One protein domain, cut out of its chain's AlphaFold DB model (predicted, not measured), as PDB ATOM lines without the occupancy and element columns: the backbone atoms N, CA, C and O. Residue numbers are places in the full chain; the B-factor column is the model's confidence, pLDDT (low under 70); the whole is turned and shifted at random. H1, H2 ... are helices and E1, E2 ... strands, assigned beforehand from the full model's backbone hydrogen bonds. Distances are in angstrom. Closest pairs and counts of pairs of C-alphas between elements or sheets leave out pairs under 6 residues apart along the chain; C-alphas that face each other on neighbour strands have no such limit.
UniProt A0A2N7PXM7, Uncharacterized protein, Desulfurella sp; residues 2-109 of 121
ATOM      1  N   LEU A   2     321.434 372.791 192.246       70.69
ATOM      2  CA  LEU A   2     321.638 372.277 190.876       70.69
ATOM      3  C   LEU A   2     322.137 373.299 189.824       70.69
ATOM      4  O   LEU A   2     322.996 372.921 189.040       70.69
ATOM      5  N   PRO A   3     321.676 374.568 189.798       80.31
ATOM      6  CA  PRO A   3     322.125 375.536 188.788       80.31
ATOM      7  C   PRO A   3     323.618 375.862 188.896       80.31
ATOM      8  O   PRO A   3     324.326 375.835 187.902       80.31
ATOM      9  N   ILE A   4     324.103 376.051 190.127       85.50
ATOM     10  CA  ILE A   4     325.512 376.351 190.420       85.50
ATOM     11  C   ILE A   4     326.411 375.164 190.046       85.50
ATOM     12  O   ILE A   4     327.514 375.347 189.547       85.50
ATOM     13  N   LEU A   5     325.941 373.932 190.274       86.06
ATOM     14  CA  LEU A   5     326.676 372.729 189.884       86.06
ATOM     15  C   LEU A   5     326.764 372.576 188.358       86.06
ATOM     16  O   LEU A   5     327.790 372.127 187.857       86.06
ATOM     17  N   ASN A   6     325.707 372.948 187.631       88.62
ATOM     18  CA  ASN A   6     325.698 372.909 186.169       88.62
ATOM     19  C   ASN A   6     326.609 373.986 185.570       88.62
ATOM     20  O   ASN A   6     327.415 373.663 184.710       88.62
ATOM     21  N   GLU A   7     326.555 375.218 186.083       90.88
ATOM     22  CA  GLU A   7     327.470 376.291 185.665       90.88
ATOM     23  C   GLU A   7     328.937 375.898 185.900       90.88
ATOM     24  O   GLU A   7     329.763 376.005 184.999       90.88
ATOM     25  N   LEU A   8     329.253 375.329 187.071       92.69
ATOM     26  CA  LEU A   8     330.602 374.840 187.364       92.69
ATOM     27  C   LEU A   8     331.039 373.706 186.421       92.69
ATOM     28  O   LEU A   8     332.209 373.630 186.047       92.69
ATOM     29  N   LYS A   9     330.124 372.805 186.054       90.38
ATOM     30  CA  LYS A   9     330.413 371.724 185.107       90.38
ATOM     31  C   LYS A   9     330.765 372.294 183.733       90.38
ATOM     32  O   LYS A   9     331.770 371.877 183.165       90.38
ATOM     33  N   ASP A  10     329.972 373.237 183.238       93.44
ATOM     34  CA  ASP A  10     330.160 373.832 181.914       93.44
ATOM     35  C   ASP A  10     331.489 374.608 181.836       93.44
ATOM     36  O   ASP A  10     332.229 374.474 180.860       93.44
ATOM     37  N   ASP A  11     331.854 375.334 182.900       94.25
ATOM     38  CA  ASP A  11     333.139 376.040 182.997       94.25
ATOM     39  C   ASP A  11     334.339 375.079 182.982       94.25
ATOM     40  O   ASP A  11     335.342 375.327 182.301       94.25
ATOM     41  N   ILE A  12     334.247 373.962 183.714       93.81
ATOM     42  CA  ILE A  12     335.288 372.924 183.727       93.81
ATOM     43  C   ILE A  12     335.384 372.253 182.356       93.81
ATOM     44  O   ILE A  12     336.489 372.055 181.851       93.81
ATOM     45  N   GLU A  13     334.252 371.918 181.739       93.75
ATOM     46  CA  GLU A  13     334.198 371.268 180.429       93.75
ATOM     47  C   GLU A  13     334.825 372.163 179.349       93.75
ATOM     48  O   GLU A  13     335.691 371.719 178.593       93.75
ATOM     49  N   PHE A  14     334.497 373.457 179.354       92.75
ATOM     50  CA  PHE A  14     335.126 374.441 178.476       92.75
ATOM     51  C   PHE A  14     336.642 374.548 178.701       92.75
ATOM     52  O   PHE A  14     337.418 374.585 177.739       92.75
ATOM     53  N   ALA A  15     337.089 374.579 179.962       93.38
ATOM     54  CA  ALA A  15     338.509 374.635 180.294       93.38
ATOM     55  C   ALA A  15     339.265 373.380 179.823       93.38
ATOM     56  O   ALA A  15     340.348 373.510 179.248       93.38
ATOM     57  N   LEU A  16     338.691 372.187 180.009       91.25
ATOM     58  CA  LEU A  16     339.273 370.916 179.567       91.25
ATOM     59  C   LEU A  16     339.428 370.867 178.046       91.25
ATOM     60  O   LEU A  16     340.536 370.656 177.556       91.25
ATOM     61  N   VAL A  17     338.361 371.167 177.298       92.38
ATOM     62  CA  VAL A  17     338.397 371.199 175.824       92.38
ATOM     63  C   VAL A  17     339.459 372.178 175.323       92.38
ATOM     64  O   VAL A  17     340.189 371.897 174.365       92.38
ATOM     65  N   LYS A  18     339.589 373.336 175.979       92.50
ATOM     66  CA  LYS A  18     340.608 374.328 175.634       92.50
ATOM     67  C   LYS A  18     342.026 373.806 175.877       92.50
ATOM     68  O   LYS A  18     342.879 374.008 175.012       92.50
ATOM     69  N   ILE A  19     342.277 373.146 177.008       92.00
ATOM     70  CA  ILE A  19     343.579 372.543 177.328       92.00
ATOM     71  C   ILE A  19     343.928 371.466 176.296       92.00
ATOM     72  O   ILE A  19     344.995 371.535 175.687       92.00
ATOM     73  N   GLU A  20     343.011 370.538 176.016       89.94
ATOM     74  CA  GLU A  20     343.220 369.463 175.035       89.94
ATOM     75  C   GLU A  20     343.509 370.007 173.629       89.94
ATOM     76  O   GLU A  20     344.406 369.529 172.926       89.94
ATOM     77  N   THR A  21     342.787 371.053 173.219       91.75
ATOM     78  CA  THR A  21     343.005 371.719 171.927       91.75
ATOM     79  C   THR A  21     344.384 372.383 171.874       91.75
ATOM     80  O   THR A  21     345.086 372.284 170.865       91.75
ATOM     81  N   GLN A  22     344.803 373.045 172.958       91.38
ATOM     82  CA  GLN A  22     346.123 373.674 173.056       91.38
ATOM     83  C   GLN A  22     347.258 372.645 173.033       91.38
ATOM     84  O   GLN A  22     348.252 372.853 172.334       91.38
ATOM     85  N   GLU A  23     347.113 371.526 173.743       91.62
ATOM     86  CA  GLU A  23     348.080 370.426 173.709       91.62
ATOM     87  C   GLU A  23     348.169 369.795 172.321       91.62
ATOM     88  O   GLU A  23     349.270 369.600 171.799       91.62
ATOM     89  N   SER A  24     347.023 369.545 171.687       90.44
ATOM     90  CA  SER A  24     346.955 369.015 170.324       90.44
ATOM     91  C   SER A  24     347.675 369.935 169.339       90.44
ATOM     92  O   SER A  24     348.530 369.477 168.578       90.44
ATOM     93  N   LEU A  25     347.421 371.245 169.409       92.25
ATOM     94  CA  LEU A  25     348.097 372.242 168.579       92.25
ATOM     95  C   LEU A  25     349.612 372.267 168.831       92.25
ATOM     96  O   LEU A  25     350.397 372.266 167.880       92.25
ATOM     97  N   LYS A  26     350.038 372.252 170.100       91.88
ATOM     98  CA  LYS A  26     351.461 372.210 170.476       91.88
ATOM     99  C   LYS A  26     352.148 370.971 169.898       91.88
ATOM    100  O   LYS A  26     353.231 371.084 169.321       91.88
ATOM    101  N   ASN A  27     351.505 369.809 169.999       90.56
ATOM    102  CA  ASN A  27     352.010 368.556 169.445       90.56
ATOM    103  C   ASN A  27     352.115 368.615 167.912       90.56
ATOM    104  O   ASN A  27     353.139 368.211 167.357       90.56
ATOM    105  N   SER A  28     351.116 369.177 167.220       92.75
ATOM    106  CA  SER A  28     351.163 369.373 165.765       92.75
ATOM    107  C   SER A  28     352.300 370.299 165.335       92.75
ATOM    108  O   SER A  28     353.014 369.983 164.384       92.75
ATOM    109  N   ILE A  29     352.517 371.410 166.047       91.94
ATOM    110  CA  ILE A  29     353.621 372.339 165.767       91.94
ATOM    111  C   ILE A  29     354.972 371.644 165.970       91.94
ATOM    112  O   ILE A  29     355.845 371.739 165.105       91.94
ATOM    113  N   ARG A  30     355.145 370.902 167.075       94.38
ATOM    114  CA  ARG A  30     356.372 370.129 167.339       94.38
ATOM    115  C   ARG A  30     356.646 369.133 166.214       94.38
ATOM    116  O   ARG A  30     357.762 369.074 165.694       94.38
ATOM    117  N   PHE A  31     355.623 368.396 165.790       93.44
ATOM    118  CA  PHE A  31     355.743 367.423 164.709       93.44
ATOM    119  C   PHE A  31     356.075 368.082 163.363       93.44
ATOM    120  O   PHE A  31     357.019 367.662 162.695       93.44
ATOM    121  N   TYR A  32     355.378 369.163 162.999       94.50
ATOM    122  CA  TYR A  32     355.653 369.927 161.779       94.50
ATOM    123  C   TYR A  32     357.096 370.444 161.739       94.50
ATOM    124  O   TYR A  32     357.804 370.262 160.748       94.50
ATOM    125  N   ASN A  33     357.569 371.024 162.842       94.56
ATOM    126  CA  ASN A  33     358.941 371.514 162.953       94.56
ATOM    127  C   ASN A  33     359.964 370.378 162.810       94.56
ATOM    128  O   ASN A  33     360.999 370.553 162.163       94.56
ATOM    129  N   THR A  34     359.675 369.213 163.393       96.12
ATOM    130  CA  THR A  34     360.523 368.015 163.288       96.12
ATOM    131  C   THR A  34     360.628 367.550 161.839       96.12
ATOM    132  O   THR A  34     361.730 367.351 161.330       96.12
ATOM    133  N   LEU A  35     359.499 367.469 161.129       95.19
ATOM    134  CA  LEU A  35     359.470 367.107 159.710       95.19
ATOM    135  C   LEU A  35     360.187 368.136 158.829       95.19
ATOM    136  O   LEU A  35     360.938 367.762 157.932       95.19
ATOM    137  N   SER A  36     360.032 369.430 159.114       95.19
ATOM    138  CA  SER A  36     360.779 370.490 158.426       95.19
ATOM    139  C   SER A  36     362.297 370.312 158.587       95.19
ATOM    140  O   SER A  36     363.063 370.424 157.626       95.19
ATOM    141  N   LYS A  37     362.754 369.924 159.785       94.06
ATOM    142  CA  LYS A  37     364.164 369.601 160.038       94.06
ATOM    143  C   LYS A  37     364.626 368.375 159.245       94.06
ATOM    144  O   LYS A  37     365.710 368.415 158.662       94.06
ATOM    145  N   VAL A  38     363.808 367.324 159.182       95.12
ATOM    146  CA  VAL A  38     364.071 366.139 158.349       95.12
ATOM    147  C   VAL A  38     364.189 366.522 156.872       95.12
ATOM    148  O   VAL A  38     365.133 366.090 156.214       95.12
ATOM    149  N   ASN A  39     363.324 367.398 156.362       93.88
ATOM    150  CA  ASN A  39     363.401 367.888 154.982       93.88
ATOM    151  C   ASN A  39     364.735 368.588 154.691       93.88
ATOM    152  O   ASN A  39     365.361 368.337 153.662       93.88
ATOM    153  N   HIS A  40     365.237 369.407 155.618       91.81
ATOM    154  CA  HIS A  40     366.565 370.006 155.474       91.81
ATOM    155  C   HIS A  40     367.704 368.976 155.506       91.81
ATOM    156  O   HIS A  40     368.715 369.166 154.828       91.81
ATOM    157  N   LEU A  41     367.569 367.900 156.284       92.69
ATOM    158  CA  LEU A  41     368.550 366.813 156.315       92.69
ATOM    159  C   LEU A  41     368.541 365.988 155.031       92.69
ATOM    160  O   LEU A  41     369.614 365.639 154.543       92.69
ATOM    161  N   LEU A  42     367.361 365.720 154.470       89.62
ATOM    162  CA  LEU A  42     367.194 365.016 153.197       89.62
ATOM    163  C   LEU A  42     367.990 365.693 152.079       89.62
ATOM    164  O   LEU A  42     368.704 365.019 151.346       89.62
ATOM    165  N   ILE A  43     367.930 367.024 152.006       91.50
ATOM    166  CA  ILE A  43     368.640 367.814 150.990       91.50
ATOM    167  C   ILE A  43     370.168 367.757 151.174       91.50
ATOM    168  O   ILE A  43     370.907 367.840 150.199       91.50
ATOM    169  N   LYS A  44     370.656 367.638 152.416       90.06
ATOM    170  CA  LYS A  44     372.092 367.739 152.745       90.06
ATOM    171  C   LYS A  44     372.825 366.402 152.859       90.06
ATOM    172  O   LYS A  44     374.051 366.398 152.891       90.06
ATOM    173  N   SER A  45     372.107 365.295 153.015       90.56
ATOM    174  CA  SER A  45     372.717 363.996 153.318       90.56
ATOM    175  C   SER A  45     373.400 363.396 152.094       90.56
ATOM    176  O   SER A  45     372.878 363.469 150.985       90.56
ATOM    177  N   THR A  46     374.549 362.754 152.306       91.94
ATOM    178  CA  THR A  46     375.365 362.189 151.214       91.94
ATOM    179  C   THR A  46     375.137 360.693 151.009       91.94
ATOM    180  O   THR A  46     375.522 360.131 149.985       91.94
ATOM    181  N   SER A  47     374.471 360.033 151.963       94.62
ATOM    182  CA  SER A  47     374.116 358.617 151.874       94.62
ATOM    183  C   SER A  47     372.798 358.295 152.579       94.62
ATOM    184  O   SER A  47     372.378 358.983 153.512       94.62
ATOM    185  N   LYS A  48     372.160 357.188 152.169       90.81
ATOM    186  CA  LYS A  48     370.945 356.671 152.823       90.81
ATOM    187  C   LYS A  48     371.195 356.288 154.283       90.81
ATOM    188  O   LYS A  48     370.368 356.582 155.135       90.81
ATOM    189  N   ASN A  49     372.339 355.665 154.577       90.62
ATOM    190  CA  ASN A  49     372.670 355.234 155.938       90.62
ATOM    191  C   ASN A  49     372.824 356.417 156.897       90.62
ATOM    192  O   ASN A  49     372.276 356.376 157.996       90.62
ATOM    193  N   GLU A  50     373.536 357.459 156.464       92.50
ATOM    194  CA  GLU A  50     373.695 358.704 157.221       92.50
ATOM    195  C   GLU A  50     372.340 359.387 157.447       92.50
ATOM    196  O   GLU A  50     372.020 359.797 158.560       92.50
ATOM    197  N   LEU A  51     371.522 359.470 156.396       94.31
ATOM    198  CA  LEU A  51     370.192 360.061 156.465       94.31
ATOM    199  C   LEU A  51     369.294 359.337 157.478       94.31
ATOM    200  O   LEU A  51     368.661 359.981 158.309       94.31
ATOM    201  N   PHE A  52     369.228 358.007 157.419       94.69
ATOM    202  CA  PHE A  52     368.352 357.207 158.278       94.69
ATOM    203  C   PHE A  52     368.697 357.325 159.761       94.69
ATOM    204  O   PHE A  52     367.799 357.385 160.599       94.69
ATOM    205  N   GLU A  53     369.987 357.386 160.077       94.81
ATOM    206  CA  GLU A  53     370.468 357.623 161.436       94.81
ATOM    207  C   GLU A  53     370.052 359.013 161.927       94.81
ATOM    208  O   GLU A  53     369.338 359.134 162.922       94.81
ATOM    209  N   LYS A  54     370.362 360.049 161.139       96.19
ATOM    210  CA  LYS A  54     370.036 361.440 161.476       96.19
ATOM    211  C   LYS A  54     368.539 361.698 161.614       96.19
ATOM    212  O   LYS A  54     368.142 362.540 162.414       96.19
ATOM    213  N   ILE A  55     367.702 361.006 160.841       96.38
ATOM    214  CA  ILE A  55     366.246 361.099 160.982       96.38
ATOM    215  C   ILE A  55     365.823 360.616 162.372       96.38
ATOM    216  O   ILE A  55     365.103 361.343 163.054       96.38
ATOM    217  N   CYS A  56     366.284 359.438 162.808       97.00
ATOM    218  CA  CYS A  56     365.938 358.899 164.128       97.00
ATOM    219  C   CYS A  56     366.382 359.854 165.246       97.00
ATOM    220  O   CYS A  56     365.601 360.148 166.152       97.00
ATOM    221  N   ASP A  57     367.587 360.411 165.128       97.06
ATOM    222  CA  ASP A  57     368.108 361.383 166.090       97.06
ATOM    223  C   ASP A  57     367.316 362.689 166.115       97.06
ATOM    224  O   ASP A  57     367.124 363.260 167.184       97.06
ATOM    225  N   VAL A  58     366.836 363.184 164.971       97.44
ATOM    226  CA  VAL A  58     365.995 364.391 164.943       97.44
ATOM    227  C   VAL A  58     364.661 364.150 165.635       97.44
ATOM    228  O   VAL A  58     364.207 365.024 166.372       97.44
ATOM    229  N   PHE A  59     364.042 362.985 165.452       97.25
ATOM    230  CA  PHE A  59     362.807 362.666 166.167       97.25
ATOM    231  C   PHE A  59     363.015 362.684 167.686       97.25
ATOM    232  O   PHE A  59     362.243 363.329 168.388       97.25
ATOM    233  N   VAL A  60     364.084 362.079 168.199       97.62
ATOM    234  CA  VAL A  60     364.319 362.041 169.651       97.62
ATOM    235  C   VAL A  60     364.813 363.384 170.193       97.62
ATOM    236  O   VAL A  60     364.207 363.958 171.096       97.62
ATOM    237  N   ASN A  61     365.879 363.935 169.613       95.94
ATOM    238  CA  ASN A  61     366.576 365.095 170.176       95.94
ATOM    239  C   ASN A  61     365.872 366.430 169.901       95.94
ATOM    240  O   ASN A  61     366.033 367.371 170.671       95.94
ATOM    241  N   TYR A  62     365.135 366.542 168.791       94.31
ATOM    242  CA  TYR A  62     364.449 367.781 168.401       94.31
ATOM    243  C   TYR A  62     362.925 367.659 168.487       94.31
ATOM    244  O   TYR A  62     362.253 368.598 168.902       94.31
ATOM    245  N   GLY A  63     362.375 366.507 168.101       94.38
ATOM    246  CA  GLY A  63     360.940 366.241 168.178       94.38
ATOM    247  C   GLY A  63     360.443 365.822 169.559       94.38
ATOM    248  O   GLY A  63     359.233 365.655 169.718       94.38
ATOM    249  N   GLU A  64     361.348 365.667 170.531       94.88
ATOM    250  CA  GLU A  64     361.073 365.254 171.915       94.88
ATOM    251  C   GLU A  64     360.295 363.934 172.021       94.88
ATOM    252  O   GLU A  64     359.568 363.706 172.987       94.88
ATOM    253  N   PHE A  65     360.429 363.061 171.020       95.50
ATOM    254  CA  PHE A  65     359.908 361.703 171.096       95.50
ATOM    255  C   PHE A  65     360.804 360.872 172.015       95.50
ATOM    256  O   PHE A  65     362.024 361.028 172.005       95.50
ATOM    257  N   ASP A  66     360.217 359.959 172.785       97.50
ATOM    258  CA  ASP A  66     361.004 359.094 173.669       97.50
ATOM    259  C   ASP A  66     361.890 358.129 172.865       97.50
ATOM    260  O   ASP A  66     363.009 357.814 173.260       97.50
ATOM    261  N   LEU A  67     361.435 357.715 171.677       97.69
ATOM    262  CA  LEU A  67     362.190 356.839 170.787       97.69
ATOM    263  C   LEU A  67     361.814 356.999 169.316       97.69
ATOM    264  O   LEU A  67     360.712 357.430 168.972       97.69
ATOM    265  N   ALA A  68     362.730 356.586 168.444       97.62
ATOM    266  CA  ALA A  68     362.508 356.439 167.013       97.62
ATOM    267  C   ALA A  68     363.288 355.228 166.488       97.62
ATOM    268  O   ALA A  68     364.458 355.050 166.814       97.62
ATOM    269  N   GLY A  69     362.653 354.402 165.656       96.56
ATOM    270  CA  GLY A  69     363.279 353.223 165.061       96.56
ATOM    271  C   GLY A  69     362.886 353.058 163.600       96.56
ATOM    272  O   GLY A  69     361.710 353.160 163.253       96.56
ATOM    273  N   LEU A  70     363.869 352.782 162.746       95.56
ATOM    274  CA  LEU A  70     363.663 352.453 161.343       95.56
ATOM    275  C   LEU A  70     363.761 350.939 161.149       95.56
ATOM    276  O   LEU A  70     364.830 350.347 161.323       95.56
ATOM    277  N   PHE A  71     362.646 350.337 160.741       93.50
ATOM    278  CA  PHE A  71     362.543 348.917 160.427       93.50
ATOM    279  C   PHE A  71     362.487 348.738 158.911       93.50
ATOM    280  O   PHE A  71     361.623 349.309 158.250       93.50
ATOM    281  N   ILE A  72     363.415 347.957 158.365       90.56
ATOM    282  CA  ILE A  72     363.519 347.686 156.927       90.56
ATOM    283  C   ILE A  72     363.268 346.196 156.702       90.56
ATOM    284  O   ILE A  72     363.721 345.370 157.495       90.56
ATOM    285  N   LEU A  73     362.524 345.858 155.647       89.38
ATOM    286  CA  LEU A  73     362.354 344.473 155.212       89.38
ATOM    287  C   LEU A  73     363.675 343.942 154.653       89.38
ATOM    288  O   LEU A  73     364.277 344.574 153.785       89.38
ATOM    289  N   ASP A  74     364.115 342.795 155.155       83.94
ATOM    290  CA  ASP A  74     365.237 342.057 154.582       83.94
ATOM    291  C   ASP A  74     364.800 341.159 153.407       83.94
ATOM    292  O   ASP A  74     363.612 341.014 153.110       83.94
ATOM    293  N   ASP A  75     365.773 340.506 152.766       83.69
ATOM    294  CA  ASP A  75     365.553 339.597 151.629       83.69
ATOM    295  C   ASP A  75     364.674 338.377 151.975       83.69
ATOM    296  O   ASP A  75     364.235 337.642 151.091       83.69
ATOM    297  N   LYS A  76     364.417 338.133 153.265       82.88
ATOM    298  CA  LYS A  76     363.566 337.053 153.780       82.88
ATOM    299  C   LYS A  76     362.195 337.569 154.228       82.88
ATOM    300  O   LYS A  76     361.482 336.846 154.924       82.88
ATOM    301  N   ASN A  77     361.819 338.791 153.836       81.38
ATOM    302  CA  ASN A  77     360.588 339.479 154.234       81.38
ATOM    303  C   ASN A  77     360.432 339.651 155.756       81.38
ATOM    304  O   ASN A  77     359.312 339.698 156.269       81.38
ATOM    305  N   LYS A  78     361.540 339.766 156.498       82.31
ATOM    306  CA  LYS A  78     361.522 340.064 157.934       82.31
ATOM    307  C   LYS A  78     361.855 341.528 158.188       82.31
ATOM    308  O   LYS A  78     362.824 342.058 157.652       82.31
ATOM    309  N   LEU A  79     361.079 342.187 159.051       87.06
ATOM    310  CA  LEU A  79     361.357 343.560 159.479       87.06
ATOM    311  C   LEU A  79     362.515 343.584 160.474       87.06
ATOM    312  O   LEU A  79     362.402 343.050 161.579       87.06
ATOM    313  N   LYS A  80     363.617 344.232 160.103       91.38
ATOM    314  CA  LYS A  80     364.811 344.390 160.934       91.38
ATOM    315  C   LYS A  80     365.008 345.846 161.332       91.38
ATOM    316  O   LYS A  80     365.086 346.728 160.473       91.38
ATOM    317  N   LEU A  81     365.161 346.091 162.630       94.50
ATOM    318  CA  LEU A  81     365.594 347.384 163.145       94.50
ATOM    319  C   LEU A  81     367.009 347.679 162.633       94.50
ATOM    320  O   LEU A  81     367.954 346.945 162.922       94.50
ATOM    321  N   THR A  82     367.142 348.742 161.847       94.94
ATOM    322  CA  THR A  82     368.395 349.092 161.160       94.94
ATOM    323  C   THR A  82     369.036 350.348 161.741       94.94
ATOM    324  O   THR A  82     370.254 350.406 161.888       94.94
ATOM    325  N   LYS A  83     368.222 351.348 162.084       97.25
ATOM    326  CA  LYS A  83     368.640 352.589 162.746       97.25
ATOM    327  C   LYS A  83     367.660 352.901 163.861       97.25
ATOM    328  O   LYS A  83     366.488 352.539 163.760       97.25
ATOM    329  N   TYR A  84     368.142 353.532 164.918       97.88
ATOM    330  CA  TYR A  84     367.317 353.905 166.050       97.88
ATOM    331  C   TYR A  84     367.944 355.047 166.833       97.88
ATOM    332  O   TYR A  84     369.141 355.292 166.735       97.88
ATOM    333  N   SER A  85     367.111 355.699 167.631       98.25
ATOM    334  CA  SER A  85     367.502 356.643 168.664       98.25
ATOM    335  C   SER A  85     366.520 356.490 169.825       98.25
ATOM    336  O   SER A  85     365.351 356.147 169.613       98.25
ATOM    337  N   GLY A  86     366.981 356.708 171.050       97.94
ATOM    338  CA  GLY A  86     366.147 356.634 172.245       97.94
ATOM    339  C   GLY A  86     366.635 357.625 173.285       97.94
ATOM    340  O   GLY A  86     367.835 357.870 173.406       97.94
ATOM    341  N   LYS A  87     365.696 358.219 174.013       97.44
ATOM    342  CA  LYS A  87     365.965 359.268 174.996       97.44
ATOM    343  C   LYS A  87     366.651 358.713 176.240       97.44
ATOM    344  O   LYS A  87     367.468 359.395 176.855       97.44
ATOM    345  N   ASN A  88     366.336 357.473 176.605       97.50
ATOM    346  CA  ASN A  88     366.978 356.739 177.689       97.50
ATOM    347  C   ASN A  88     367.216 355.263 177.316       97.50
ATOM    348  O   ASN A  88     366.906 354.801 176.217       97.50
ATOM    349  N   LYS A  89     367.807 354.508 178.247       96.88
ATOM    350  CA  LYS A  89     368.136 353.094 178.036       96.88
ATOM    351  C   LYS A  89     366.882 352.232 177.855       96.88
ATOM    352  O   LYS A  89     366.896 351.337 177.018       96.88
ATOM    353  N   GLN A  90     365.816 352.506 178.606       96.50
ATOM    354  CA  GLN A  90     364.564 351.748 178.557       96.50
ATOM    355  C   GLN A  90     363.880 351.876 177.189       96.50
ATOM    356  O   GLN A  90     363.394 350.892 176.639       96.50
ATOM    357  N   ASP A  91     363.918 353.069 176.605       96.94
ATOM    358  CA  ASP A  91     363.400 353.355 175.267       96.94
ATOM    359  C   ASP A  91     364.132 352.550 174.179       96.94
ATOM    360  O   ASP A  91     363.524 351.972 173.273       96.94
ATOM    361  N   ILE A  92     365.458 352.453 174.300       97.38
ATOM    362  CA  ILE A  92     366.295 351.646 173.405       97.38
ATOM    363  C   ILE A  92     366.025 350.148 173.616       97.38
ATOM    364  O   ILE A  92     365.889 349.396 172.648       97.38
ATOM    365  N   GLU A  93     365.908 349.700 174.868       94.50
ATOM    366  CA  GLU A  93     365.552 348.317 175.208       94.50
ATOM    367  C   GLU A  93     364.186 347.929 174.626       94.50
ATOM    368  O   GLU A  93     364.042 346.827 174.093       94.50
ATOM    369  N   TYR A  94     363.209 348.842 174.631       93.69
ATOM    370  CA  TYR A  94     361.907 348.628 173.999       93.69
ATOM    371  C   TYR A  94     362.014 348.435 172.480       93.69
ATOM    372  O   TYR A  94     361.351 347.561 171.918       93.69
ATOM    373  N   LEU A  95     362.879 349.192 171.797       95.38
ATOM    374  CA  LEU A  95     363.129 349.002 170.365       95.38
ATOM    375  C   LEU A  95     363.780 347.649 170.059       95.38
ATOM    376  O   LEU A  95     363.402 346.995 169.084       95.38
ATOM    377  N   PHE A  96     364.715 347.196 170.897       94.31
ATOM    378  CA  PHE A  96     365.296 345.858 170.766       94.31
ATOM    379  C   PHE A  96     364.285 344.754 171.054       94.31
ATOM    380  O   PHE A  96     364.245 343.765 170.319       94.31
ATOM    381  N   PHE A  97     363.429 344.943 172.059       90.31
ATOM    382  CA  PHE A  97     362.299 344.061 172.317       90.31
ATOM    383  C   PHE A  97     361.384 343.983 171.090       90.31
ATOM    384  O   PHE A  97     361.112 342.889 170.607       90.31
ATOM    385  N   ALA A  98     360.968 345.115 170.518       89.25
ATOM    386  CA  ALA A  98     360.140 345.137 169.313       89.25
ATOM    387  C   ALA A  98     360.828 344.435 168.127       89.25
ATOM    388  O   ALA A  98     360.197 343.652 167.419       89.25
ATOM    389  N   ASN A  99     362.131 344.662 167.938       91.31
ATOM    390  CA  ASN A  99     362.914 344.001 166.899       91.31
ATOM    391  C   ASN A  99     362.940 342.475 167.055       91.31
ATOM    392  O   ASN A  99     362.689 341.776 166.076       91.31
ATOM    393  N   ASP A 100     363.202 341.953 168.256       89.12
ATOM    394  CA  ASP A 100     363.155 340.506 168.518       89.12
ATOM    395  C   ASP A 100     361.801 339.912 168.108       89.12
ATOM    396  O   ASP A 100     361.731 338.895 167.418       89.12
ATOM    397  N   LYS A 101     360.712 340.612 168.432       83.69
ATOM    398  CA  LYS A 101     359.352 340.171 168.114       83.69
ATOM    399  C   LYS A 101     359.036 340.185 166.625       83.69
ATOM    400  O   LYS A 101     358.343 339.290 166.149       83.69
ATOM    401  N   PHE A 102     359.549 341.158 165.877       83.25
ATOM    402  CA  PHE A 102     359.414 341.167 164.420       83.25
ATOM    403  C   PHE A 102     360.265 340.091 163.738       83.25
ATOM    404  O   PHE A 102     359.873 339.568 162.697       83.25
ATOM    405  N   GLN A 103     361.412 339.737 164.320       82.69
ATOM    406  CA  GLN A 103     362.301 338.696 163.797       82.69
ATOM    407  C   GLN A 103     361.800 337.276 164.108       82.69
ATOM    408  O   GLN A 103     361.988 336.364 163.288       82.69
ATOM    409  N   ASN A 104     361.122 337.124 165.250       81.06
ATOM    410  CA  ASN A 104     360.538 335.888 165.773       81.06
ATOM    411  C   ASN A 104     359.022 336.049 166.027       81.06
ATOM    412  O   ASN A 104     358.567 336.000 167.176       81.06
ATOM    413  N   PRO A 105     358.222 336.272 164.968       70.56
ATOM    414  CA  PRO A 105     356.794 336.532 165.096       70.56
ATOM    415  C   PRO A 105     356.049 335.305 165.636       70.56
ATOM    416  O   PRO A 105     356.103 334.229 165.045       70.56
ATOM    417  N   HIS A 106     355.308 335.469 166.733       64.62
ATOM    418  CA  HIS A 106     354.393 334.439 167.233       64.62
ATOM    419  C   HIS A 106     353.000 334.634 166.610       64.62
ATOM    420  O   HIS A 106     352.495 335.755 166.569       64.62
ATOM    421  N   GLU A 107     352.349 333.556 166.158       60.28
ATOM    422  CA  GLU A 107     351.105 333.586 165.355       60.28
ATOM    423  C   GLU A 107     349.938 334.369 165.990       60.28
ATOM    424  O   GLU A 107     349.042 334.862 165.301       60.28
ATOM    425  N   SER A 108     349.950 334.529 167.312       60.53
ATOM    426  CA  SER A 108     348.921 335.240 168.076       60.53
ATOM    427  C   SER A 108     349.039 336.772 168.062       60.53
ATOM    428  O   SER A 108     348.208 337.444 168.673       60.53
ATOM    429  N   TRP A 109     350.038 337.356 167.390       59.59
ATOM    430  CA  TRP A 109     350.311 338.792 167.500       59.59
ATOM    431  C   TRP A 109     349.376 339.651 166.628       59.59
ATOM    432  O   TRP A 109     349.318 339.453 165.408       59.59
TER     433      TRP A 109
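AT A GLANCE: This is residues 2 to 109 of the 121 residues of an uncharacterized protein of Desulfurella sp (UniProt A0A2N7PXM7). A long, single helix, H1, ends in a small head, where H2 folds back beside the last part of H1 and a two-stranded hairpin, E1 and E2, is packed between H2 and H3. Residues 2 to 26 of H1 stick out from this head as an arm and make much of the length. The printed part has 108 residues with three named helices and two named strands, in the order H1, H2, E1, E2, H3; the sheet has the order E1 - E2 and is antiparallel, and the class is mostly helix. The whole is extended, with a radius of gyration of the C-alphas of 20.5 A, and spans 67 by 42 by 25 A.

IN THESE COORDINATES: Strand E1 is residues 67 to 73, 19.9 A from first to last C-alpha, and begins at C-alpha 67, at (362.190, 356.839, 170.787). Strand E2 is residues 79 to 86, 18.9 A long, and bends by 66 degrees at residue 83. Helix H2 is residues 48 to 61, 19.8 A long. Helix H3 is residues 89 to 103, 21.1 A long, and ends at C-alpha 103, at (362.301, 338.696, 163.797). Helix H1 is residues 2 to 44, 63.4 A long, and begins at C-alpha 2, at (321.638, 372.277, 190.876).

HOW THE PARTS SIT: E1 and E2 form a hairpin of antiparallel neighbours, with 162 degrees between their directions; N 70 and O 83 are 2.8 A apart and N 80 and O 72 are 2.8 A apart, both within hydrogen-bond range. The closest C-alphas of H2 and E1 are those of Cys 56 and Ala 68, 5.1 A apart. Those of H2 and E2 are Cys 56 and Ser 85, at 5.3 A. The closest C-alphas of E2 and H3 are those of Gly 86 and Ile 92, 5.1 A apart, and those of E1 and H3 are Leu 67 and Asp 91, at 5.8 A. H2 and H3 are apart. H1 touches H2 with residues 34 to 42 alone, and the closest C-alphas are those of Val 38 and Ile 55, at 6.1 A. H1 and H2 form a helical hairpin, at a shallow tilt of 28 degrees, opposite ways. H1 is apart from E1, E2 and H3. In H1, H2 and H3 every O i to N i+4 pair is within hydrogen-bond range.

THE WHOLE: The two C-alphas farthest apart are those of Leu 2 and Thr 46, at 67.5 A. Residues 2 to 26, which belong to H1, stand free; the body without them has 83 residues and spans 39 by 27 by 22 A. The printed part has no cut, and its four links between named elements are tight. The mean pLDDT of the printed part is 90.9, and residues 106 to 109 are under 70.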